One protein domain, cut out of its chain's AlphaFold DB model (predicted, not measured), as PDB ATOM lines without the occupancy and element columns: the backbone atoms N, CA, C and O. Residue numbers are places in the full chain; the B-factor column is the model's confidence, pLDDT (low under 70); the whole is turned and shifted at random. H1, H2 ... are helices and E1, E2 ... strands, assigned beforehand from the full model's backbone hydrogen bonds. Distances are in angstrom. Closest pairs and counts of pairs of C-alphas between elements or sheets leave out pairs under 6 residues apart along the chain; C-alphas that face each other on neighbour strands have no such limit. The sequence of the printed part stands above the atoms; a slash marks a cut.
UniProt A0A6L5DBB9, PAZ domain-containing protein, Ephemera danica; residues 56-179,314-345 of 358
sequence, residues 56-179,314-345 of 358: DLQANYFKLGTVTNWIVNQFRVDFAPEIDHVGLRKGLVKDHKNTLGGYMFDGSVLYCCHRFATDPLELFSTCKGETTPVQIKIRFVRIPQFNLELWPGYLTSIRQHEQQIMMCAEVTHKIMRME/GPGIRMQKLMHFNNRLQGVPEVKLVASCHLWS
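What this domain is: This is residues 56 to 179 and 314 to 345 of the 358 residues of the protein "PAZ domain-containing protein" of Ephemera danica (UniProt A0A6L5DBB9). One strongly twisted antiparallel sheet has two unlike halves: in one, strands E2 to E6 curl round helix H1, and in the other the long hairpin of E7 and E8 reaches away, with E1 at its edge and H3 packed on it. E6 bends between the halves, and H1 and H3 lie on the same face. The printed part has 156 residues, with four named helices and eight named strands in the order E1 E2 H1 H2 E3 E4 E5 E6 E7 E8 H3 H4. The class is mixed, helices and strands; the whole is only just compact, close to loose, with a radius of gyration of the C-alphas of 17.8 A, and elongated, spanning 61 by 38 by 32 A.

How they stand to each other: Start at E1, residues 61 to 63, an edge strand antiparallel to E8, residues 165 to 177; N 62 and O 167 are 2.8 A apart. Next, E2, residues 73 to 80, has E4, residues 109 to 112, on one side, with N 75 and O 110 at 2.7 A, and E6, residues 133 to 143, on the other, with N 76 and O 139 at 2.7 A. The sheet curls round H1, residues 86 to 95; its Leu 92 and Ser 125 of E5, residues 121 to 126, are their closest C-alphas, 6.0 A apart. H2, residues 97 to 100, only grazes the sheet. E3, residues 103 to 105, forms a hairpin with E4, with N 104 and O 111 at 2.9 A. The meander E5 E6 E7 E8, each strand the antiparallel neighbour of the one before, includes E7, residues 148 to 160. See N 121 and O 138 at 2.8 A, N 143 and O 148 at 2.8 A, and N 149 and O 176 at 2.8 A. H3, residues 315 to 331, is on the sheet at a height of 4.5 A, only just above its level; Arg 318 and Val 171 of E8 are their closest C-alphas, 6.7 A apart. With residues 329 to 330 alone, H3 only just touches H4, residues 333 to 336, only at the corner, with 3 pairs within 8 A; Gln 330 and Lys 336 are their closest C-alphas, 5.4 A apart. In H1 and H3 every O i to N i+4 pair is within hydrogen-bond range; H2 and H4 are too short for one.

Where its parts are: Find C-alpha 61 at (-3.409, -17.869, -13.529), where E1 begins. E2 runs 22.9 A and H1 14.7 A. E5 runs 17.0 A; E6 runs 27.9 A and bends by 69 degrees at residue 140. From C-alpha 148 at (-9.505, 9.990, -24.358), E7 runs 36.6 A; E8 returns over 35.9 A, bending by 52 degrees at residue 171. H3 runs 23.9 A; H4 ends at C-alpha 336, (-1.544, -12.178, 2.859).

The domain as a whole: The farthest C-alphas, those of Thr 131 and Glu 162, are 62.2 A apart. Residues 180 to 313 are not printed; C-alphas 179 and 314 are 30.2 A apart across this cut. Of the links printed whole, none is long. Mean pLDDT of the printed part is 71.5; 57 residues are under 70, among them 63 to 74, 155 to 165 and 328 to 345.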
ATOM      1  N   ASP A  56       7.890 -26.002 -21.404       79.69
ATOM      2  CA  ASP A  56       7.488 -25.294 -20.196       79.69
ATOM      3  C   ASP A  56       6.632 -24.084 -20.568       79.69
ATOM      4  O   ASP A  56       7.066 -23.179 -21.284       79.69
ATOM      5  N   LEU A  57       5.398 -24.059 -20.063       79.31
ATOM      6  CA  LEU A  57       4.453 -22.973 -20.300       79.31
ATOM      7  C   LEU A  57       4.152 -22.218 -19.010       79.31
ATOM      8  O   LEU A  57       3.995 -22.790 -17.931       79.31
ATOM      9  N   GLN A  58       4.009 -20.904 -19.152       76.62
ATOM     10  CA  GLN A  58       3.505 -20.030 -18.104       76.62
ATOM     11  C   GLN A  58       2.129 -19.511 -18.499       76.62
ATOM     12  O   GLN A  58       1.899 -19.121 -19.644       76.62
ATOM     13  N   ALA A  59       1.219 -19.476 -17.531       79.69
ATOM     14  CA  ALA A  59      -0.132 -18.970 -17.714       79.69
ATOM     15  C   ALA A  59      -0.399 -17.814 -16.750       79.69
ATOM     16  O   ALA A  59       0.188 -17.721 -15.675       79.69
ATOM     17  N   ASN A  60      -1.334 -16.945 -17.110       81.00
ATOM     18  CA  ASN A  60      -1.750 -15.791 -16.314       81.00
ATOM     19  C   ASN A  60      -2.751 -16.153 -15.194       81.00
ATOM     20  O   ASN A  60      -3.678 -15.395 -14.903       81.00
ATOM     21  N   TYR A  61      -2.566 -17.327 -14.587       78.00
ATOM     22  CA  TYR A  61      -3.409 -17.869 -13.529       78.00
ATOM     23  C   TYR A  61      -2.662 -17.903 -12.194       78.00
ATOM     24  O   TYR A  61      -1.534 -18.378 -12.103       78.00
ATOM     25  N   PHE A  62      -3.344 -17.459 -11.145       73.75
ATOM     26  CA  PHE A  62      -2.862 -17.405  -9.769       73.75
ATOM     27  C   PHE A  62      -3.747 -18.287  -8.894       73.75
ATOM     28  O   PHE A  62      -4.968 -18.250  -9.021       73.75
ATOM     29  N   LYS A  63      -3.167 -19.074  -7.990       66.69
ATOM     30  CA  LYS A  63      -3.958 -19.819  -6.998       66.69
ATOM     31  C   LYS A  63      -4.549 -18.841  -5.990       66.69
ATOM     32  O   LYS A  63      -3.815 -18.013  -5.459       66.69
ATOM     33  N   LEU A  64      -5.848 -18.946  -5.717       56.31
ATOM     34  CA  LEU A  64      -6.487 -18.163  -4.659       56.31
ATOM     35  C   LEU A  64      -6.826 -19.045  -3.464       56.31
ATOM     36  O   LEU A  64      -7.430 -20.101  -3.633       56.31
ATOM     37  N   GLY A  65      -6.490 -18.565  -2.265       54.69
ATOM     38  CA  GLY A  65      -6.976 -19.140  -1.011       54.69
ATOM     39  C   GLY A  65      -8.438 -18.768  -0.743       54.69
ATOM     40  O   GLY A  65      -9.209 -19.641  -0.369       54.69
ATOM     41  N   THR A  66      -8.849 -17.514  -1.000       46.28
ATOM     42  CA  THR A  66     -10.262 -17.059  -1.041       46.28
ATOM     43  C   THR A  66     -10.458 -15.828  -1.969       46.28
ATOM     44  O   THR A  66      -9.502 -15.326  -2.562       46.28
ATOM     45  N   VAL A  67     -11.706 -15.374  -2.173       41.97
ATOM     46  CA  VAL A  67     -12.147 -14.391  -3.199       41.97
ATOM     47  C   VAL A  67     -12.132 -12.942  -2.666       41.97
ATOM     48  O   VAL A  67     -12.758 -12.687  -1.643       41.97
ATOM     49  N   THR A  68     -11.548 -11.963  -3.381       42.19
ATOM     50  CA  THR A  68     -11.810 -10.514  -3.154       42.19
ATOM     51  C   THR A  68     -11.768  -9.675  -4.450       42.19
ATOM     52  O   THR A  68     -11.214 -10.102  -5.462       42.19
ATOM     53  N   ASN A  69     -12.375  -8.476  -4.427       36.75
ATOM     54  CA  ASN A  69     -12.506  -7.540  -5.557       36.75
ATOM     55  C   ASN A  69     -11.541  -6.342  -5.410       36.75
ATOM     56  O   ASN A  69     -11.767  -5.517  -4.527       36.75
ATOM     57  N   TRP A  70     -10.538  -6.177  -6.290       51.41
ATOM     58  CA  TRP A  70      -9.625  -5.012  -6.271       51.41
ATOM     59  C   TRP A  70      -9.283  -4.471  -7.675       51.41
ATOM     60  O   TRP A  70      -9.262  -5.223  -8.646       51.41
ATOM     61  N   ILE A  71      -9.003  -3.159  -7.768       46.34
ATOM     62  CA  ILE A  71      -8.655  -2.408  -8.995       46.34
ATOM     63  C   ILE A  71      -7.266  -1.765  -8.820       46.34
ATOM     64  O   ILE A  71      -6.965  -1.228  -7.756       46.34
ATOM     65  N   VAL A  72      -6.432  -1.792  -9.864       51.69
ATOM     66  CA  VAL A  72      -5.151  -1.061  -9.943       51.69
ATOM     67  C   VAL A  72      -5.301   0.061 -10.965       51.69
ATOM     68  O   VAL A  72      -5.836  -0.198 -12.035       51.69
ATOM     69  N   ASN A  73      -4.817   1.260 -10.646       57.06
ATOM     70  CA  ASN A  73      -4.808   2.438 -11.515       57.06
ATOM     71  C   ASN A  73      -3.370   2.728 -11.996       57.06
ATOM     72  O   ASN A  73      -2.409   2.438 -11.279       57.06
ATOM     73  N   GLN A  74      -3.206   3.335 -13.174       69.62
ATOM     74  CA  GLN A  74      -1.923   3.881 -13.655       69.62
ATOM     75  C   GLN A  74      -2.077   5.366 -13.949       69.62
ATOM     76  O   GLN A  74      -3.128   5.829 -14.390       69.62
ATOM     77  N   PHE A  75      -0.969   6.064 -13.797       76.25
ATOM     78  CA  PHE A  75      -0.822   7.488 -13.959       76.25
ATOM     79  C   PHE A  75       0.453   7.756 -14.759       76.25
ATOM     80  O   PHE A  75       1.422   7.002 -14.693       76.25
ATOM     81  N   ARG A  76       0.459   8.840 -15.519       81.56
ATOM     82  CA  ARG A  76       1.657   9.479 -16.038       81.56
ATOM     83  C   ARG A  76       2.222  10.424 -14.981       81.56
ATOM     84  O   ARG A  76       1.464  11.113 -14.304       81.56
ATOM     85  N   VAL A  77       3.544  10.452 -14.869       86.19
ATOM     86  CA  VAL A  77       4.281  11.363 -13.995       86.19
ATOM     87  C   VAL A  77       5.111  12.298 -14.858       86.19
ATOM     88  O   VAL A  77       5.952  11.839 -15.629       86.19
ATOM     89  N   ASP A  78       4.866  13.593 -14.721       88.75
ATOM     90  CA  ASP A  78       5.642  14.654 -15.355       88.75
ATOM     91  C   ASP A  78       6.386  15.457 -14.269       88.75
ATOM     92  O   ASP A  78       5.888  15.596 -13.149       88.75
ATOM     93  N   PHE A  79       7.578  15.970 -14.588       89.31
ATOM     94  CA  PHE A  79       8.428  16.745 -13.676       89.31
ATOM     95  C   PHE A  79       8.643  18.150 -14.245       89.31
ATOM     96  O   PHE A  79       8.830  18.294 -15.453       89.31
ATOM     97  N   ALA A  80       8.614  19.169 -13.387       85.50
ATOM     98  CA  ALA A  80       8.974  20.541 -13.728       85.50
ATOM     99  C   ALA A  80       9.936  21.100 -12.656       85.50
ATOM    100  O   ALA A  80       9.525  21.206 -11.499       85.50
ATOM    101  N   PRO A  81      11.189  21.457 -13.000       86.94
ATOM    102  CA  PRO A  81      11.814  21.354 -14.328       86.94
ATOM    103  C   PRO A  81      11.951  19.903 -14.824       86.94
ATOM    104  O   PRO A  81      11.815  18.953 -14.050       86.94
ATOM    105  N   GLU A  82      12.167  19.731 -16.131       82.75
ATOM    106  CA  GLU A  82      12.342  18.406 -16.735       82.75
ATOM    107  C   GLU A  82      13.652  17.767 -16.251       82.75
ATOM    108  O   GLU A  82      14.684  18.424 -16.138       82.75
ATOM    109  N   ILE A  83      13.598  16.478 -15.918       83.38
ATOM    110  CA  ILE A  83      14.726  15.729 -15.349       83.38
ATOM    111  C   ILE A  83      14.976  14.526 -16.235       83.38
ATOM    112  O   ILE A  83      14.111  13.672 -16.276       83.38
ATOM    113  N   ASP A  84      16.123  14.348 -16.873       79.75
ATOM    114  CA  ASP A  84      16.326  13.163 -17.733       79.75
ATOM    115  C   ASP A  84      16.712  11.903 -16.952       79.75
ATOM    116  O   ASP A  84      16.428  10.768 -17.348       79.75
ATOM    117  N   HIS A  85      17.330  12.084 -15.785       85.31
ATOM    118  CA  HIS A  85      17.878  10.978 -15.019       85.31
ATOM    119  C   HIS A  85      16.779  10.169 -14.303       85.31
ATOM    120  O   HIS A  85      16.268  10.550 -13.247       85.31
ATOM    121  N   VAL A  86      16.449   8.989 -14.843       79.69
ATOM    122  CA  VAL A  86      15.409   8.079 -14.314       79.69
ATOM    123  C   VAL A  86      15.626   7.720 -12.840       79.69
ATOM    124  O   VAL A  86      14.661   7.619 -12.080       79.69
ATOM    125  N   GLY A  87      16.880   7.549 -12.409       83.31
ATOM    126  CA  GLY A  87      17.203   7.276 -11.007       83.31
ATOM    127  C   GLY A  87      16.807   8.425 -10.075       83.31
ATOM    128  O   GLY A  87      16.277   8.179  -8.991       83.31
ATOM    129  N   LEU A  88      16.979   9.672 -10.530       87.19
ATOM    130  CA  LEU A  88      16.596  10.866  -9.776       87.19
ATOM    131  C   LEU A  88      15.072  10.997  -9.723       87.19
ATOM    132  O   LEU A  88      14.516  11.139  -8.638       87.19
ATOM    133  N   ARG A  89      14.383  10.809 -10.860       87.31
ATOM    134  CA  ARG A  89      12.910  10.757 -10.909       87.31
ATOM    135  C   ARG A  89      12.346   9.750  -9.903       87.31
ATOM    136  O   ARG A  89      11.408  10.056  -9.171       87.31
ATOM    137  N   LYS A  90      12.916   8.539  -9.854       87.25
ATOM    138  CA  LYS A  90      12.507   7.492  -8.901       87.25
ATOM    139  C   LYS A  90      12.768   7.887  -7.451       87.25
ATOM    140  O   LYS A  90      11.936   7.573  -6.606       87.25
ATOM    141  N   GLY A  91      13.879   8.569  -7.176       88.69
ATOM    142  CA  GLY A  91      14.173   9.146  -5.863       88.69
ATOM    143  C   GLY A  91      13.095  10.134  -5.419       88.69
ATOM    144  O   GLY A  91      12.488   9.929  -4.374       88.69
ATOM    145  N   LEU A  92      12.772  11.113  -6.262       90.31
ATOM    146  CA  LEU A  92      11.790  12.158  -5.947       90.31
ATOM    147  C   LEU A  92      10.377  11.594  -5.717       90.31
ATOM    148  O   LEU A  92       9.682  11.986  -4.786       90.31
ATOM    149  N   VAL A  93       9.946  10.609  -6.512       88.75
ATOM    150  CA  VAL A  93       8.647   9.936  -6.299       88.75
ATOM    151  C   VAL A  93       8.654   9.073  -5.024       88.75
ATOM    152  O   VAL A  93       7.613   8.878  -4.388       88.75
ATOM    153  N   LYS A  94       9.821   8.567  -4.599       87.56
ATOM    154  CA  LYS A  94       9.995   7.802  -3.349       87.56
ATOM    155  C   LYS A  94       9.720   8.619  -2.104       87.56
ATOM    156  O   LYS A  94       9.126   8.062  -1.177       87.56
ATOM    157  N   ASP A  95      10.029   9.906  -2.121       90.31
ATOM    158  CA  ASP A  95       9.765  10.809  -0.998       90.31
ATOM    159  C   ASP A  95       8.265  10.898  -0.668       90.31
ATOM    160  O   ASP A  95       7.873  11.102   0.479       90.31
ATOM    161  N   HIS A  96       7.401  10.627  -1.650       89.06
ATOM    162  CA  HIS A  96       5.948  10.698  -1.512       89.06
ATOM    163  C   HIS A  96       5.263   9.347  -1.275       89.06
ATOM    164  O   HIS A  96       4.046   9.227  -1.433       89.06
ATOM    165  N   LYS A  97       6.003   8.307  -0.867       81.62
ATOM    166  CA  LYS A  97       5.441   6.964  -0.629       81.62
ATOM    167  C   LYS A  97       4.246   6.955   0.330       81.62
ATOM    168  O   LYS A  97       3.318   6.179   0.118       81.62
ATOM    169  N   ASN A  98       4.236   7.822   1.339       81.62
ATOM    170  CA  ASN A  98       3.134   7.896   2.303       81.62
ATOM    171  C   ASN A  98       1.835   8.407   1.659       81.62
ATOM    172  O   ASN A  98       0.761   7.910   1.977       81.62
ATOM    173  N   THR A  99       1.939   9.337   0.707       80.81
ATOM    174  CA  THR A  99       0.798   9.878  -0.046       80.81
ATOM    175  C   THR A  99       0.327   8.914  -1.134       80.81
ATOM    176  O   THR A  99      -0.868   8.762  -1.371       80.81
ATOM    177  N   LEU A 100       1.264   8.243  -1.812       75.56
ATOM    178  CA  LEU A 100       0.972   7.346  -2.937       75.56
ATOM    179  C   LEU A 100       0.564   5.930  -2.498       75.56
ATOM    180  O   LEU A 100      -0.015   5.174  -3.284       75.56
ATOM    181  N   GLY A 101       0.878   5.557  -1.255       76.06
ATOM    182  CA  GLY A 101       0.702   4.210  -0.726       76.06
ATOM    183  C   GLY A 101       1.595   3.187  -1.434       76.06
ATOM    184  O   GLY A 101       2.737   3.458  -1.804       76.06
ATOM    185  N   GLY A 102       1.082   1.971  -1.634       69.56
ATOM    186  CA  GLY A 102       1.769   0.961  -2.441       69.56
ATOM    187  C   GLY A 102       1.753   1.332  -3.926       69.56
ATOM    188  O   GLY A 102       0.684   1.307  -4.552       69.56
ATOM    189  N   TYR A 103       2.924   1.625  -4.500       73.06
ATOM    190  CA  TYR A 103       3.045   2.049  -5.893       73.06
ATOM    191  C   TYR A 103       4.236   1.415  -6.639       73.06
ATOM    192  O   TYR A 103       5.198   0.951  -6.028       73.06
ATOM    193  N   MET A 104       4.171   1.431  -7.974       56.88
ATOM    194  CA  MET A 104       5.316   1.247  -8.878       56.88
ATOM    195  C   MET A 104       5.579   2.503  -9.664       56.88
ATOM    196  O   MET A 104       4.622   3.135 -10.095       56.88
ATOM    197  N   PHE A 105       6.842   2.780  -9.952       77.25
ATOM    198  CA  PHE A 105       7.216   3.855 -10.849       77.25
ATOM    199  C   PHE A 105       8.410   3.442 -11.712       77.25
ATOM    200  O   PHE A 105       9.441   3.017 -11.184       77.25
ATOM    201  N   ASP A 106       8.280   3.546 -13.035       71.06
ATOM    202  CA  ASP A 106       9.337   3.170 -13.986       71.06
ATOM    203  C   ASP A 106      10.227   4.345 -14.427       71.06
ATOM    204  O   ASP A 106      11.297   4.111 -14.984       71.06
ATOM    205  N   GLY A 107       9.854   5.583 -14.093       73.12
ATOM    206  CA  GLY A 107      10.521   6.809 -14.545       73.12
ATOM    207  C   GLY A 107       9.621   7.727 -15.372       73.12
ATOM    208  O   GLY A 107       9.979   8.878 -15.609       73.12
ATOM    209  N   SER A 108       8.455   7.252 -15.810       76.56
ATOM    210  CA  SER A 108       7.438   8.066 -16.500       76.56
ATOM    211  C   SER A 108       6.009   7.675 -16.129       76.56
ATOM    212  O   SER A 108       5.093   8.491 -16.209       76.56
ATOM    213  N   VAL A 109       5.803   6.434 -15.704       72.50
ATOM    214  CA  VAL A 109       4.499   5.849 -15.430       72.50
ATOM    215  C   VAL A 109       4.461   5.307 -14.006       72.50
ATOM    216  O   VAL A 109       5.313   4.518 -13.593       72.50
ATOM    217  N   LEU A 110       3.442   5.724 -13.258       76.69
ATOM    218  CA  LEU A 110       3.150   5.306 -11.892       76.69
ATOM    219  C   LEU A 110       1.954   4.347 -11.875       76.69
ATOM    220  O   LEU A 110       0.964   4.606 -12.541       76.69
ATOM    221  N   TYR A 111       1.985   3.283 -11.074       62.53
ATOM    222  CA  TYR A 111       0.829   2.407 -10.831       62.53
ATOM    223  C   TYR A 111       0.503   2.356  -9.337       62.53
ATOM    224  O   TYR A 111       1.383   2.023  -8.548       62.53
ATOM    225  N   CYS A 112      -0.746   2.590  -8.922       66.44
ATOM    226  CA  CYS A 112      -1.185   2.455  -7.523       66.44
ATOM    227  C   CYS A 112      -2.665   2.011  -7.423       66.44
ATOM    228  O   CYS A 112      -3.436   2.153  -8.366       66.44
ATOM    229  N   CYS A 113      -3.076   1.407  -6.301       55.91
ATOM    230  CA  CYS A 113      -4.471   0.989  -6.054       55.91
ATOM    231  C   CYS A 113      -5.332   2.149  -5.551       55.91
ATOM    232  O   CYS A 113      -6.554   2.045  -5.520       55.91
ATOM    233  N   HIS A 114      -4.699   3.236  -5.118       63.19
ATOM    234  CA  HIS A 114      -5.397   4.400  -4.615       63.19
ATOM    235  C   HIS A 114      -5.858   5.260  -5.793       63.19
ATOM    236  O   HIS A 114      -5.124   5.443  -6.764       63.19
ATOM    237  N   ARG A 115      -7.096   5.752  -5.743       62.84
ATOM    238  CA  ARG A 115      -7.563   6.779  -6.676       62.84
ATOM    239  C   ARG A 115      -7.354   8.119  -5.989       62.84
ATOM    240  O   ARG A 115      -7.929   8.341  -4.930       62.84
ATOM    241  N   PHE A 116      -6.532   8.979  -6.578       77.25
ATOM    242  CA  PHE A 116      -6.312  10.318  -6.044       77.25
ATOM    243  C   PHE A 116      -7.585  11.159  -6.184       77.25
ATOM    244  O   PHE A 116      -8.323  11.022  -7.163       77.25
ATOM    245  N   ALA A 117      -7.858  12.001  -5.185       70.31
ATOM    246  CA  ALA A 117      -9.032  12.873  -5.174       70.31
ATOM    247  C   ALA A 117      -8.937  13.999  -6.221       70.31
ATOM    248  O   ALA A 117      -9.960  14.486  -6.692       70.31
ATOM    249  N   THR A 118      -7.714  14.384  -6.596       72.94
ATOM    250  CA  THR A 118      -7.404  15.438  -7.565       72.94
ATOM    251  C   THR A 118      -6.665  14.869  -8.781       72.94
ATOM    252  O   THR A 118      -5.857  13.949  -8.653       72.94
ATOM    253  N   ASP A 119      -6.956  15.410  -9.969       75.62
ATOM    254  CA  ASP A 119      -6.256  15.112 -11.227       75.62
ATOM    255  C   ASP A 119      -5.982  16.426 -11.994       75.62
ATOM    256  O   ASP A 119      -6.937  17.051 -12.471       75.62
ATOM    257  N   PRO A 120      -4.715  16.868 -12.128       84.12
ATOM    258  CA  PRO A 120      -3.500  16.203 -11.651       84.12
ATOM    259  C   PRO A 120      -3.351  16.262 -10.119       84.12
ATOM    260  O   PRO A 120      -3.723  17.246  -9.481       84.12
ATOM    261  N   LEU A 121      -2.756  15.222  -9.534       88.62
ATOM    262  CA  LEU A 121      -2.158  15.303  -8.205       88.62
ATOM    263  C   LEU A 121      -0.800  15.995  -8.346       88.62
ATOM    264  O   LEU A 121       0.080  15.498  -9.050       88.62
ATOM    265  N   GLU A 122      -0.628  17.127  -7.674       91.00
ATOM    266  CA  GLU A 122       0.624  17.880  -7.676       91.00
ATOM    267  C   GLU A 122       1.365  17.667  -6.356       91.00
ATOM    268  O   GLU A 122       0.807  17.848  -5.273       91.00
ATOM    269  N   LEU A 123       2.625  17.254  -6.455       90.50
ATOM    270  CA  LEU A 123       3.537  17.053  -5.334       90.50
ATOM    271  C   LEU A 123       4.802  17.876  -5.572       90.50
ATOM    272  O   LEU A 123       5.129  18.199  -6.712       90.50
ATOM    273  N   PHE A 124       5.518  18.207  -4.505       91.44
ATOM    274  CA  PHE A 124       6.749  18.989  -4.577       91.44
ATOM    275  C   PHE A 124       7.843  18.275  -3.789       91.44
ATOM    276  O   PHE A 124       7.636  17.943  -2.622       91.44
ATOM    277  N   SER A 125       8.993  18.050  -4.422       89.31
ATOM    278  CA  SER A 125      10.201  17.533  -3.770       89.31
ATOM    279  C   SER A 125      11.388  18.442  -4.088       89.31
ATOM    280  O   SER A 125      11.372  19.185  -5.063       89.31
ATOM    281  N   THR A 126      12.418  18.421  -3.253       84.75
ATOM    282  CA  THR A 126      13.639  19.224  -3.409       84.75
ATOM    283  C   THR A 126      14.826  18.302  -3.642       84.75
ATOM    284  O   THR A 126      15.080  17.401  -2.837       84.75
ATOM    285  N   CYS A 127      15.580  18.531  -4.716       76.69
ATOM    286  CA  CYS A 127      16.824  17.814  -4.972       76.69
ATOM    287  C   CYS A 127      17.881  18.155  -3.908       76.69
ATOM    288  O   CYS A 127      18.006  19.296  -3.466       76.69
ATOM    289  N   LYS A 128      18.674  17.160  -3.491       70.00
ATOM    290  CA  LYS A 128      19.757  17.376  -2.520       70.00
ATOM    291  C   LYS A 128      20.810  18.314  -3.121       70.00
ATOM    292  O   LYS A 128      21.540  17.900  -4.013       70.00
ATOM    293  N   GLY A 129      20.890  19.535  -2.594       66.12
ATOM    294  CA  GLY A 129      21.844  20.562  -3.031       66.12
ATOM    295  C   GLY A 129      21.255  21.666  -3.916       66.12
ATOM    296  O   GLY A 129      21.987  22.589  -4.253       66.12
ATOM    297  N   GLU A 130      19.961  21.621  -4.250       71.19
ATOM    298  CA  GLU A 130      19.279  22.663  -5.032       71.19
ATOM    299  C   GLU A 130      18.162  23.332  -4.223       71.19
ATOM    300  O   GLU A 130      17.406  22.679  -3.504       71.19
ATOM    301  N   THR A 131      18.043  24.655  -4.358       70.62
ATOM    302  CA  THR A 131      17.046  25.473  -3.646       70.62
ATOM    303  C   THR A 131      15.679  25.478  -4.332       70.62
ATOM    304  O   THR A 131      14.672  25.789  -3.697       70.62
ATOM    305  N   THR A 132      15.622  25.161  -5.628       77.50
ATOM    306  CA  THR A 132      14.384  25.173  -6.414       77.50
ATOM    307  C   THR A 132      13.610  23.862  -6.247       77.50
ATOM    308  O   THR A 132      14.157  22.798  -6.544       77.50
ATOM    309  N   PRO A 133      12.339  23.898  -5.806       85.19
ATOM    310  CA  PRO A 133      11.531  22.692  -5.697       85.19
ATOM    311  C   PRO A 133      11.164  22.155  -7.085       85.19
ATOM    312  O   PRO A 133      10.754  22.901  -7.973       85.19
ATOM    313  N   VAL A 134      11.265  20.839  -7.246       90.19
ATOM    314  CA  VAL A 134      10.766  20.099  -8.404       90.19
ATOM    315  C   VAL A 134       9.295  19.781  -8.178       90.19
ATOM    316  O   VAL A 134       8.927  19.083  -7.228       90.19
ATOM    317  N   GLN A 135       8.447  20.259  -9.081       91.00
ATOM    318  CA  GLN A 135       7.041  19.892  -9.127       91.00
ATOM    319  C   GLN A 135       6.879  18.544  -9.838       91.00
ATOM    320  O   GLN A 135       7.340  18.355 -10.962       91.00
ATOM    321  N   ILE A 136       6.183  17.612  -9.196       92.56
ATOM    322  CA  ILE A 136       5.846  16.284  -9.702       92.56
ATOM    323  C   ILE A 136       4.338  16.255  -9.947       92.56
ATOM    324  O   ILE A 136       3.544  16.318  -9.007       92.56
ATOM    325  N   LYS A 137       3.926  16.146 -11.210       88.94
ATOM    326  CA  LYS A 137       2.515  16.053 -11.600       88.94
ATOM    327  C   LYS A 137       2.165  14.619 -11.938       88.94
ATOM    328  O   LYS A 137       2.659  14.066 -12.916       88.94
ATOM    329  N   ILE A 138       1.286  14.027 -11.143       86.75
ATOM    330  CA  ILE A 138       0.776  12.672 -11.332       86.75
ATOM    331  C   ILE A 138      -0.640  12.794 -11.882       86.75
ATOM    332  O   ILE A 138      -1.541  13.285 -11.209       86.75
ATOM    333  N   ARG A 139      -0.840  12.354 -13.120       80.94
ATOM    334  CA  ARG A 139      -2.109  12.494 -13.841       80.94
ATOM    335  C   ARG A 139      -2.483  11.213 -14.543       80.94
ATOM    336  O   ARG A 139      -1.620  10.394 -14.834       80.94
ATOM    337  N   PHE A 140      -3.744  11.025 -14.885       71.56
ATOM    338  CA  PHE A 140      -4.104   9.894 -15.737       71.56
ATOM    339  C   PHE A 140      -3.464  10.000 -17.131       71.56
ATOM    340  O   PHE A 140      -3.149  11.090 -17.626       71.56
ATOM    341  N   VAL A 141      -3.249   8.848 -17.775       67.62
ATOM    342  CA  VAL A 141      -2.749   8.807 -19.154       67.62
ATOM    343  C   VAL A 141      -3.855   9.323 -20.069       67.62
ATOM    344  O   VAL A 141      -4.792   8.603 -20.410       67.62
ATOM    345  N   ARG A 142      -3.748  10.594 -20.453       63.97
ATOM    346  CA  ARG A 142      -4.611  11.214 -21.457       63.97
ATOM    347  C   ARG A 142      -3.996  11.022 -22.835       63.97
ATOM    348  O   ARG A 142      -2.782  11.125 -22.983       63.97
ATOM    349  N   ILE A 143      -4.844  10.807 -23.828       65.88
ATOM    350  CA  ILE A 143      -4.532  10.910 -25.251       65.88
ATOM    351  C   ILE A 143      -5.195  12.215 -25.715       65.88
ATOM    352  O   ILE A 143      -6.351  12.193 -26.150       65.88
ATOM    353  N   PRO A 144      -4.524  13.376 -25.549       61.06
ATOM    354  CA  PRO A 144      -5.174  14.684 -25.645       61.06
ATOM    355  C   PRO A 144      -5.704  14.963 -27.050       61.06
ATOM    356  O   PRO A 144      -6.752  15.571 -27.194       61.06
ATOM    357  N   GLN A 145      -5.020  14.439 -28.074       69.50
ATOM    358  CA  GLN A 145      -5.394  14.568 -29.487       69.50
ATOM    359  C   GLN A 145      -6.789  14.005 -29.804       69.50
ATOM    360  O   GLN A 145      -7.383  14.386 -30.805       69.50
ATOM    361  N   PHE A 146      -7.314  13.109 -28.962       70.94
ATOM    362  CA  PHE A 146      -8.596  12.440 -29.186       70.94
ATOM    363  C   PHE A 146      -9.547  12.528 -27.981       70.94
ATOM    364  O   PHE A 146     -10.521  11.784 -27.928       70.94
ATOM    365  N   ASN A 147      -9.256  13.387 -26.991       79.06
ATOM    366  CA  ASN A 147     -10.047  13.535 -25.760       79.06
ATOM    367  C   ASN A 147     -10.350  12.203 -25.043       79.06
ATOM    368  O   ASN A 147     -11.434  12.007 -24.485       79.06
ATOM    369  N   LEU A 148      -9.389  11.276 -25.046       79.19
ATOM    370  CA  LEU A 148      -9.505   9.990 -24.358       79.19
ATOM    371  C   LEU A 148      -8.585   9.902 -23.157       79.19
ATOM    372  O   LEU A 148      -7.502  10.479 -23.123       79.19
ATOM    373  N   GLU A 149      -9.008   9.107 -22.191       75.69
ATOM    374  CA  GLU A 149      -8.249   8.754 -21.010       75.69
ATOM    375  C   GLU A 149      -8.157   7.233 -20.906       75.69
ATOM    376  O   GLU A 149      -9.147   6.507 -21.044       75.69
ATOM    377  N   LEU A 150      -6.942   6.738 -20.695       72.19
ATOM    378  CA  LEU A 150      -6.654   5.321 -20.599       72.19
ATOM    379  C   LEU A 150      -6.470   4.936 -19.131       72.19
ATOM    380  O   LEU A 150      -5.560   5.410 -18.455       72.19
ATOM    381  N   TRP A 151      -7.329   4.035 -18.668       69.12
ATOM    382  CA  TRP A 151      -7.349   3.468 -17.324       69.12
ATOM    383  C   TRP A 151      -6.863   2.020 -17.364       69.12
ATOM    384  O   TRP A 151      -7.651   1.085 -17.511       69.12
ATOM    385  N   PRO A 152      -5.564   1.790 -17.276       69.69
ATOM    386  CA  PRO A 152      -5.000   0.455 -17.127       69.69
ATOM    387  C   PRO A 152      -5.401  -0.150 -15.794       69.69
ATOM    388  O   PRO A 152      -5.539   0.537 -14.784       69.69
ATOM    389  N   GLY A 153      -5.532  -1.463 -15.816       68.88
ATOM    390  CA  GLY A 153      -5.837  -2.269 -14.658       68.88
ATOM    391  C   GLY A 153      -5.737  -3.744 -15.004       68.88
ATOM    392  O   GLY A 153      -5.138  -4.139 -16.008       68.88
ATOM    393  N   TYR A 154      -6.346  -4.560 -14.155       71.94
ATOM    394  CA  TYR A 154      -6.395  -6.003 -14.335       71.94
ATOM    395  C   TYR A 154      -7.849  -6.431 -14.456       71.94
ATOM    396  O   TYR A 154      -8.684  -6.059 -13.630       71.94
ATOM    397  N   LEU A 155      -8.157  -7.205 -15.491       67.56
ATOM    398  CA  LEU A 155      -9.389  -7.973 -15.532       67.56
ATOM    399  C   LEU A 155      -9.125  -9.265 -14.766       67.56
ATOM    400  O   LEU A 155      -8.275 -10.050 -15.176       67.56
ATOM    401  N   THR A 156      -9.827  -9.475 -13.657       68.88
ATOM    402  CA  THR A 156      -9.705 -10.700 -12.866       68.88
ATOM    403  C   THR A 156     -10.945 -11.571 -13.020       68.88
ATOM    404  O   THR A 156     -12.077 -11.090 -13.097       68.88
ATOM    405  N   SER A 157     -10.734 -12.882 -13.087       64.56
ATOM    406  CA  SER A 157     -11.799 -13.880 -13.116       64.56
ATOM    407  C   SER A 157     -11.401 -15.051 -12.239       64.56
ATOM    408  O   SER A 157     -10.326 -15.614 -12.415       64.56
ATOM    409  N   ILE A 158     -12.267 -15.416 -11.299       65.62
ATOM    410  CA  ILE A 158     -12.026 -16.497 -10.345       65.62
ATOM    411  C   ILE A 158     -12.885 -17.684 -10.758       65.62
ATOM    412  O   ILE A 158     -14.091 -17.533 -10.961       65.62
ATOM    413  N   ARG A 159     -12.255 -18.844 -10.940       64.75
ATOM    414  CA  ARG A 159     -12.896 -20.057 -11.452       64.75
ATOM    415  C   ARG A 159     -12.383 -21.285 -10.716       64.75
ATOM    416  O   ARG A 159     -11.204 -21.364 -10.374       64.75
ATOM    417  N   GLN A 160     -13.268 -22.255 -10.513       63.25
ATOM    418  CA  GLN A 160     -12.885 -23.582 -10.055       63.25
ATOM    419  C   GLN A 160     -12.423 -24.408 -11.259       63.25
ATOM    420  O   GLN A 160     -13.189 -24.641 -12.193       63.25
ATOM    421  N   HIS A 161     -11.155 -24.808 -11.242       68.81
ATOM    422  CA  HIS A 161     -10.593 -25.807 -12.146       68.81
ATOM    423  C   HIS A 161     -10.680 -27.195 -11.495       68.81
ATOM    424  O   HIS A 161     -10.983 -27.307 -10.310       68.81
ATOM    425  N   GLU A 162     -10.387 -28.248 -12.264       66.44
ATOM    426  CA  GLU A 162     -10.580 -29.655 -11.864       66.44
ATOM    427  C   GLU A 162     -10.029 -30.012 -10.477       66.44
ATOM    428  O   GLU A 162     -10.620 -30.841  -9.796       66.44
ATOM    429  N   GLN A 163      -8.926 -29.392 -10.048       65.81
ATOM    430  CA  GLN A 163      -8.312 -29.682  -8.750       65.81
ATOM    431  C   GLN A 163      -8.303 -28.492  -7.780       65.81
ATOM    432  O   GLN A 163      -8.110 -28.709  -6.587       65.81
ATOM    433  N   GLN A 164      -8.426 -27.240  -8.253       65.25
ATOM    434  CA  GLN A 164      -8.135 -26.035  -7.449       65.25
ATOM    435  C   GLN A 164      -8.885 -24.791  -7.949       65.25
ATOM    436  O   GLN A 164      -9.244 -24.692  -9.123       65.25
ATOM    437  N   ILE A 165      -9.080 -23.808  -7.066       64.12
ATOM    438  CA  ILE A 165      -9.620 -22.490  -7.424       64.12
ATOM    439  C   ILE A 165      -8.479 -21.589  -7.898       64.12
ATOM    440  O   ILE A 165      -7.479 -21.391  -7.207       64.12
ATOM    441  N   MET A 166      -8.655 -21.017  -9.084       70.25
ATOM    442  CA  MET A 166      -7.665 -20.170  -9.735       70.25
ATOM    443  C   MET A 166      -8.276 -18.814 -10.091       70.25
ATOM    444  O   MET A 166      -9.433 -18.717 -10.497       70.25
ATOM    445  N   MET A 167      -7.474 -17.762  -9.992       70.81
ATOM    446  CA  MET A 167      -7.741 -16.440 -10.538       70.81
ATOM    447  C   MET A 167      -6.937 -16.236 -11.808       70.81
ATOM    448  O   MET A 167      -5.716 -16.146 -11.765       70.81
ATOM    449  N   CYS A 168      -7.621 -16.093 -12.930       74.31
ATOM    450  CA  CYS A 168      -7.035 -15.513 -14.126       74.31
ATOM    451  C   CYS A 168      -6.942 -13.997 -13.932       74.31
ATOM    452  O   CYS A 168      -7.941 -13.378 -13.554       74.31
ATOM    453  N   ALA A 169      -5.776 -13.400 -14.184       75.56
ATOM    454  CA  ALA A 169      -5.646 -11.950 -14.289       75.56
ATOM    455  C   ALA A 169      -5.098 -11.574 -15.666       75.56
ATOM    456  O   ALA A 169      -4.137 -12.162 -16.155       75.56
ATOM    457  N   GLU A 170      -5.695 -10.575 -16.297       80.75
ATOM    458  CA  GLU A 170      -5.276 -10.081 -17.603       80.75
ATOM    459  C   GLU A 170      -5.011  -8.581 -17.534       80.75
ATOM    460  O   GLU A 170      -5.821  -7.822 -17.000       80.75
ATOM    461  N   VAL A 171      -3.871  -8.145 -18.076       80.38
ATOM    462  CA  VAL A 171      -3.545  -6.719 -18.185       80.38
ATOM    463  C   VAL A 171      -4.482  -6.098 -19.212       80.38
ATOM    464  O   VAL A 171      -4.397  -6.405 -20.399       80.38
ATOM    465  N   THR A 172      -5.357  -5.210 -18.758       75.88
ATOM    466  CA  THR A 172      -6.357  -4.554 -19.600       75.88
ATOM    467  C   THR A 172      -6.279  -3.044 -19.448       75.88
ATOM    468  O   THR A 172      -5.753  -2.530 -18.463       75.88
ATOM    469  N   HIS A 173      -6.823  -2.325 -20.424       75.00
ATOM    470  CA  HIS A 173      -6.929  -0.877 -20.393       75.00
ATOM    471  C   HIS A 173      -8.377  -0.487 -20.665       75.00
ATOM    472  O   HIS A 173      -8.927  -0.773 -21.728       75.00
ATOM    473  N   LYS A 174      -9.011   0.163 -19.694       70.81
ATOM    474  CA  LYS A 174     -10.335   0.743 -19.843       70.81
ATOM    475  C   LYS A 174     -10.192   2.114 -20.496       70.81
ATOM    476  O   LYS A 174      -9.512   2.989 -19.982       70.81
ATOM    477  N   ILE A 175     -10.838   2.290 -21.637       76.00
ATOM    478  CA  ILE A 175     -10.845   3.565 -22.353       76.00
ATOM    479  C   ILE A 175     -12.041   4.379 -21.860       76.00
ATOM    480  O   ILE A 175     -13.166   3.877 -21.827       76.00
ATOM    481  N   MET A 176     -11.785   5.621 -21.473       74.50
ATOM    482  CA  MET A 176     -12.771   6.579 -20.989       74.50
ATOM    483  C   MET A 176     -12.751   7.800 -21.904       74.50
ATOM    484  O   MET A 176     -11.681   8.288 -22.256       74.50
ATOM    485  N   ARG A 177     -13.922   8.287 -22.320       81.19
ATOM    486  CA  ARG A 177     -14.010   9.542 -23.073       81.19
ATOM    487  C   ARG A 177     -14.055  10.700 -22.091       81.19
ATOM    488  O   ARG A 177     -14.760  10.612 -21.091       81.19
ATOM    489  N   MET A 178     -13.322  11.765 -22.390       81.56
ATOM    490  CA  MET A 178     -13.345  13.002 -21.606       81.56
ATOM    491  C   MET A 178     -14.474  13.934 -22.043       81.56
ATOM    492  O   MET A 178     -14.926  14.748 -21.242       81.56
ATOM    493  N   GLU A 179     -14.938  13.788 -23.286       86.56
ATOM    494  CA  GLU A 179     -16.046  14.561 -23.846       86.56
ATOM    495  C   GLU A 179     -17.350  14.294 -23.100       86.56
ATOM    496  O   GLU A 179     -17.790  13.146 -22.922       86.56
ATOM    497  N   GLY A 314       3.403  -6.581 -25.153       85.25
ATOM    498  CA  GLY A 314       4.113  -7.812 -25.532       85.25
ATOM    499  C   GLY A 314       4.173  -8.843 -24.391       85.25
ATOM    500  O   GLY A 314       4.033  -8.468 -23.225       85.25
ATOM    501  N   PRO A 315       4.398 -10.140 -24.683       84.88
ATOM    502  CA  PRO A 315       4.300 -11.218 -23.693       84.88
ATOM    503  C   PRO A 315       5.265 -11.054 -22.509       84.88
ATOM    504  O   PRO A 315       4.850 -11.255 -21.372       84.88
ATOM    505  N   GLY A 316       6.504 -10.606 -22.742       85.12
ATOM    506  CA  GLY A 316       7.479 -10.365 -21.668       85.12
ATOM    507  C   GLY A 316       7.041  -9.262 -20.700       85.12
ATOM    508  O   GLY A 316       6.983  -9.479 -19.492       85.12
ATOM    509  N   ILE A 317       6.635  -8.100 -21.229       83.19
ATOM    510  CA  ILE A 317       6.119  -6.980 -20.419       83.19
ATOM    511  C   ILE A 317       4.814  -7.380 -19.723       83.19
ATOM    512  O   ILE A 317       4.588  -7.034 -18.564       83.19
ATOM    513  N   ARG A 318       3.949  -8.139 -20.407       82.75
ATOM    514  CA  ARG A 318       2.703  -8.653 -19.833       82.75
ATOM    515  C   ARG A 318       3.000  -9.552 -18.640       82.75
ATOM    516  O   ARG A 318       2.396  -9.353 -17.591       82.75
ATOM    517  N   MET A 319       3.954 -10.472 -18.773       81.44
ATOM    518  CA  MET A 319       4.377 -11.340 -17.681       81.44
ATOM    519  C   MET A 319       4.957 -10.529 -16.521       81.44
ATOM    520  O   MET A 319       4.539 -10.717 -15.387       81.44
ATOM    521  N   GLN A 320       5.830  -9.554 -16.785       81.19
ATOM    522  CA  GLN A 320       6.371  -8.675 -15.741       81.19
ATOM    523  C   GLN A 320       5.273  -7.916 -14.980       81.19
ATOM    524  O   GLN A 320       5.295  -7.877 -13.750       81.19
ATOM    525  N   LYS A 321       4.281  -7.356 -15.687       80.31
ATOM    526  CA  LYS A 321       3.124  -6.686 -15.068       80.31
ATOM    527  C   LYS A 321       2.299  -7.652 -14.212       80.31
ATOM    528  O   LYS A 321       1.900  -7.293 -13.108       80.31
ATOM    529  N   LEU A 322       2.088  -8.879 -14.685       79.75
ATOM    530  CA  LEU A 322       1.381  -9.933 -13.950       79.75
ATOM    531  C   LEU A 322       2.150 -10.406 -12.707       79.75
ATOM    532  O   LEU A 322       1.558 -10.520 -11.635       79.75
ATOM    533  N   MET A 323       3.465 -10.606 -12.809       78.81
ATOM    534  CA  MET A 323       4.313 -10.936 -11.658       78.81
ATOM    535  C   MET A 323       4.308  -9.801 -10.643       78.81
ATOM    536  O   MET A 323       4.225 -10.032  -9.440       78.81
ATOM    537  N   HIS A 324       4.345  -8.557 -11.117       76.19
ATOM    538  CA  HIS A 324       4.256  -7.420 -10.228       76.19
ATOM    539  C   HIS A 324       2.903  -7.360  -9.511       76.19
ATOM    540  O   HIS A 324       2.859  -7.174  -8.295       76.19
ATOM    541  N   PHE A 325       1.800  -7.531 -10.242       72.19
ATOM    542  CA  PHE A 325       0.465  -7.638  -9.659       72.19
ATOM    543  C   PHE A 325       0.421  -8.704  -8.560       72.19
ATOM    544  O   PHE A 325      -0.092  -8.440  -7.473       72.19
ATOM    545  N   ASN A 326       1.045  -9.859  -8.799       72.75
ATOM    546  CA  ASN A 326       1.154 -10.922  -7.810       72.75
ATOM    547  C   ASN A 326       1.963 -10.523  -6.570       72.75
ATOM    548  O   ASN A 326       1.494 -10.680  -5.446       72.75
ATOM    549  N   ASN A 327       3.159  -9.967  -6.760       71.81
ATOM    550  CA  ASN A 327       4.018  -9.527  -5.658       71.81
ATOM    551  C   ASN A 327       3.330  -8.456  -4.810       71.81
ATOM    552  O   ASN A 327       3.458  -8.432  -3.590       71.81
ATOM    553  N   ARG A 328       2.551  -7.585  -5.453       65.38
ATOM    554  CA  ARG A 328       1.734  -6.588  -4.773       65.38
ATOM    555  C   ARG A 328       0.613  -7.223  -3.958       65.38
ATOM    556  O   ARG A 328       0.423  -6.817  -2.817       65.38
ATOM    557  N   LEU A 329      -0.108  -8.198  -4.520       61.91
ATOM    558  CA  LEU A 329      -1.126  -8.951  -3.780       61.91
ATOM    559  C   LEU A 329      -0.521  -9.592  -2.530       61.91
ATOM    560  O   LEU A 329      -1.083  -9.484  -1.449       61.91
ATOM    561  N   GLN A 330       0.664 -10.182  -2.653       61.00
ATOM    562  CA  GLN A 330       1.365 -10.759  -1.512       61.00
ATOM    563  C   GLN A 330       1.948  -9.716  -0.553       61.00
ATOM    564  O   GLN A 330       2.216 -10.041   0.593       61.00
ATOM    565  N   GLY A 331       2.216  -8.485  -0.987       60.06
ATOM    566  CA  GLY A 331       2.884  -7.466  -0.174       60.06
ATOM    567  C   GLY A 331       1.987  -6.791   0.865       60.06
ATOM    568  O   GLY A 331       2.503  -6.174   1.795       60.06
ATOM    569  N   VAL A 332       0.665  -6.900   0.728       58.97
ATOM    570  CA  VAL A 332      -0.307  -6.246   1.613       58.97
ATOM    571  C   VAL A 332      -0.716  -7.221   2.728       58.97
ATOM    572  O   VAL A 332      -1.294  -8.265   2.421       58.97
ATOM    573  N   PRO A 333      -0.437  -6.933   4.017       50.72
ATOM    574  CA  PRO A 333      -0.720  -7.851   5.129       50.72
ATOM    575  C   PRO A 333      -2.190  -8.280   5.224       50.72
ATOM    576  O   PRO A 333      -2.476  -9.444   5.491       50.72
ATOM    577  N   GLU A 334      -3.115  -7.370   4.909       45.19
ATOM    578  CA  GLU A 334      -4.564  -7.622   4.862       45.19
ATOM    579  C   GLU A 334      -4.954  -8.623   3.754       45.19
ATOM    580  O   GLU A 334      -5.996  -9.266   3.831       45.19
ATOM    581  N   VAL A 335      -4.102  -8.781   2.732       46.53
ATOM    582  CA  VAL A 335      -4.273  -9.705   1.596       46.53
ATOM    583  C   VAL A 335      -3.495 -11.013   1.811       46.53
ATOM    584  O   VAL A 335      -3.956 -12.074   1.385       46.53
ATOM    585  N   LYS A 336      -2.358 -10.985   2.528       43.44
ATOM    586  CA  LYS A 336      -1.544 -12.178   2.859       43.44
ATOM    587  C   LYS A 336      -2.321 -13.259   3.604       43.44
ATOM    588  O   LYS A 336      -2.076 -14.437   3.367       43.44
ATOM    589  N   LEU A 337      -3.267 -12.873   4.461       35.66
ATOM    590  CA  LEU A 337      -4.142 -13.802   5.193       35.66
ATOM    591  C   LEU A 337      -5.041 -14.651   4.271       35.66
ATOM    592  O   LEU A 337      -5.587 -15.659   4.702       35.66
ATOM    593  N   VAL A 338      -5.173 -14.261   3.000       36.44
ATOM    594  CA  VAL A 338      -6.106 -14.832   2.017       36.44
ATOM    595  C   VAL A 338      -5.390 -15.439   0.797       36.44
ATOM    596  O   VAL A 338      -5.964 -16.258   0.075       36.44
ATOM    597  N   ALA A 339      -4.129 -15.073   0.552       36.16
ATOM    598  CA  ALA A 339      -3.444 -15.330  -0.711       36.16
ATOM    599  C   ALA A 339      -2.017 -15.874  -0.518       36.16
ATOM    600  O   ALA A 339      -1.045 -15.122  -0.468       36.16
ATOM    601  N   SER A 340      -1.859 -17.200  -0.520       37.03
ATOM    602  CA  SER A 340      -0.565 -17.854  -0.758       37.03
ATOM    603  C   SER A 340      -0.288 -17.959  -2.267       37.03
ATOM    604  O   SER A 340      -0.154 -19.048  -2.826       37.03
ATOM    605  N   CYS A 341      -0.230 -16.822  -2.970       38.94
ATOM    606  CA  CYS A 341      -0.126 -16.794  -4.434       38.94
ATOM    607  C   CYS A 341       1.266 -17.190  -4.952       38.94
ATOM    608  O   CYS A 341       2.009 -16.344  -5.444       38.94
ATOM    609  N   HIS A 342       1.655 -18.456  -4.871       39.53
ATOM    610  CA  HIS A 342       2.887 -18.910  -5.506       39.53
ATOM    611  C   HIS A 342       2.729 -18.779  -7.024       39.53
ATOM    612  O   HIS A 342       1.862 -19.412  -7.632       39.53
ATOM    613  N   LEU A 343       3.559 -17.926  -7.624       30.78
ATOM    614  CA  LEU A 343       3.857 -17.962  -9.049       30.78
ATOM    615  C   LEU A 343       4.267 -19.400  -9.378       30.78
ATOM    616  O   LEU A 343       5.225 -19.905  -8.797       30.78
ATOM    617  N   TRP A 344       3.568 -20.064 -10.290       36.00
ATOM    618  CA  TRP A 344       4.110 -21.294 -10.851       36.00
ATOM    619  C   TRP A 344       5.261 -20.923 -11.794       36.00
ATOM    620  O   TRP A 344       5.042 -20.580 -12.953       36.00
ATOM    621  N   SER A 345       6.499 -21.004 -11.304       27.80
ATOM    622  CA  SER A 345       7.497 -21.765 -12.050       27.80
ATOM    623  C   SER A 345       7.215 -23.235 -11.744       27.80
ATOM    624  O   SER A 345       7.017 -23.600 -10.585       27.80
TER     625      SER A 345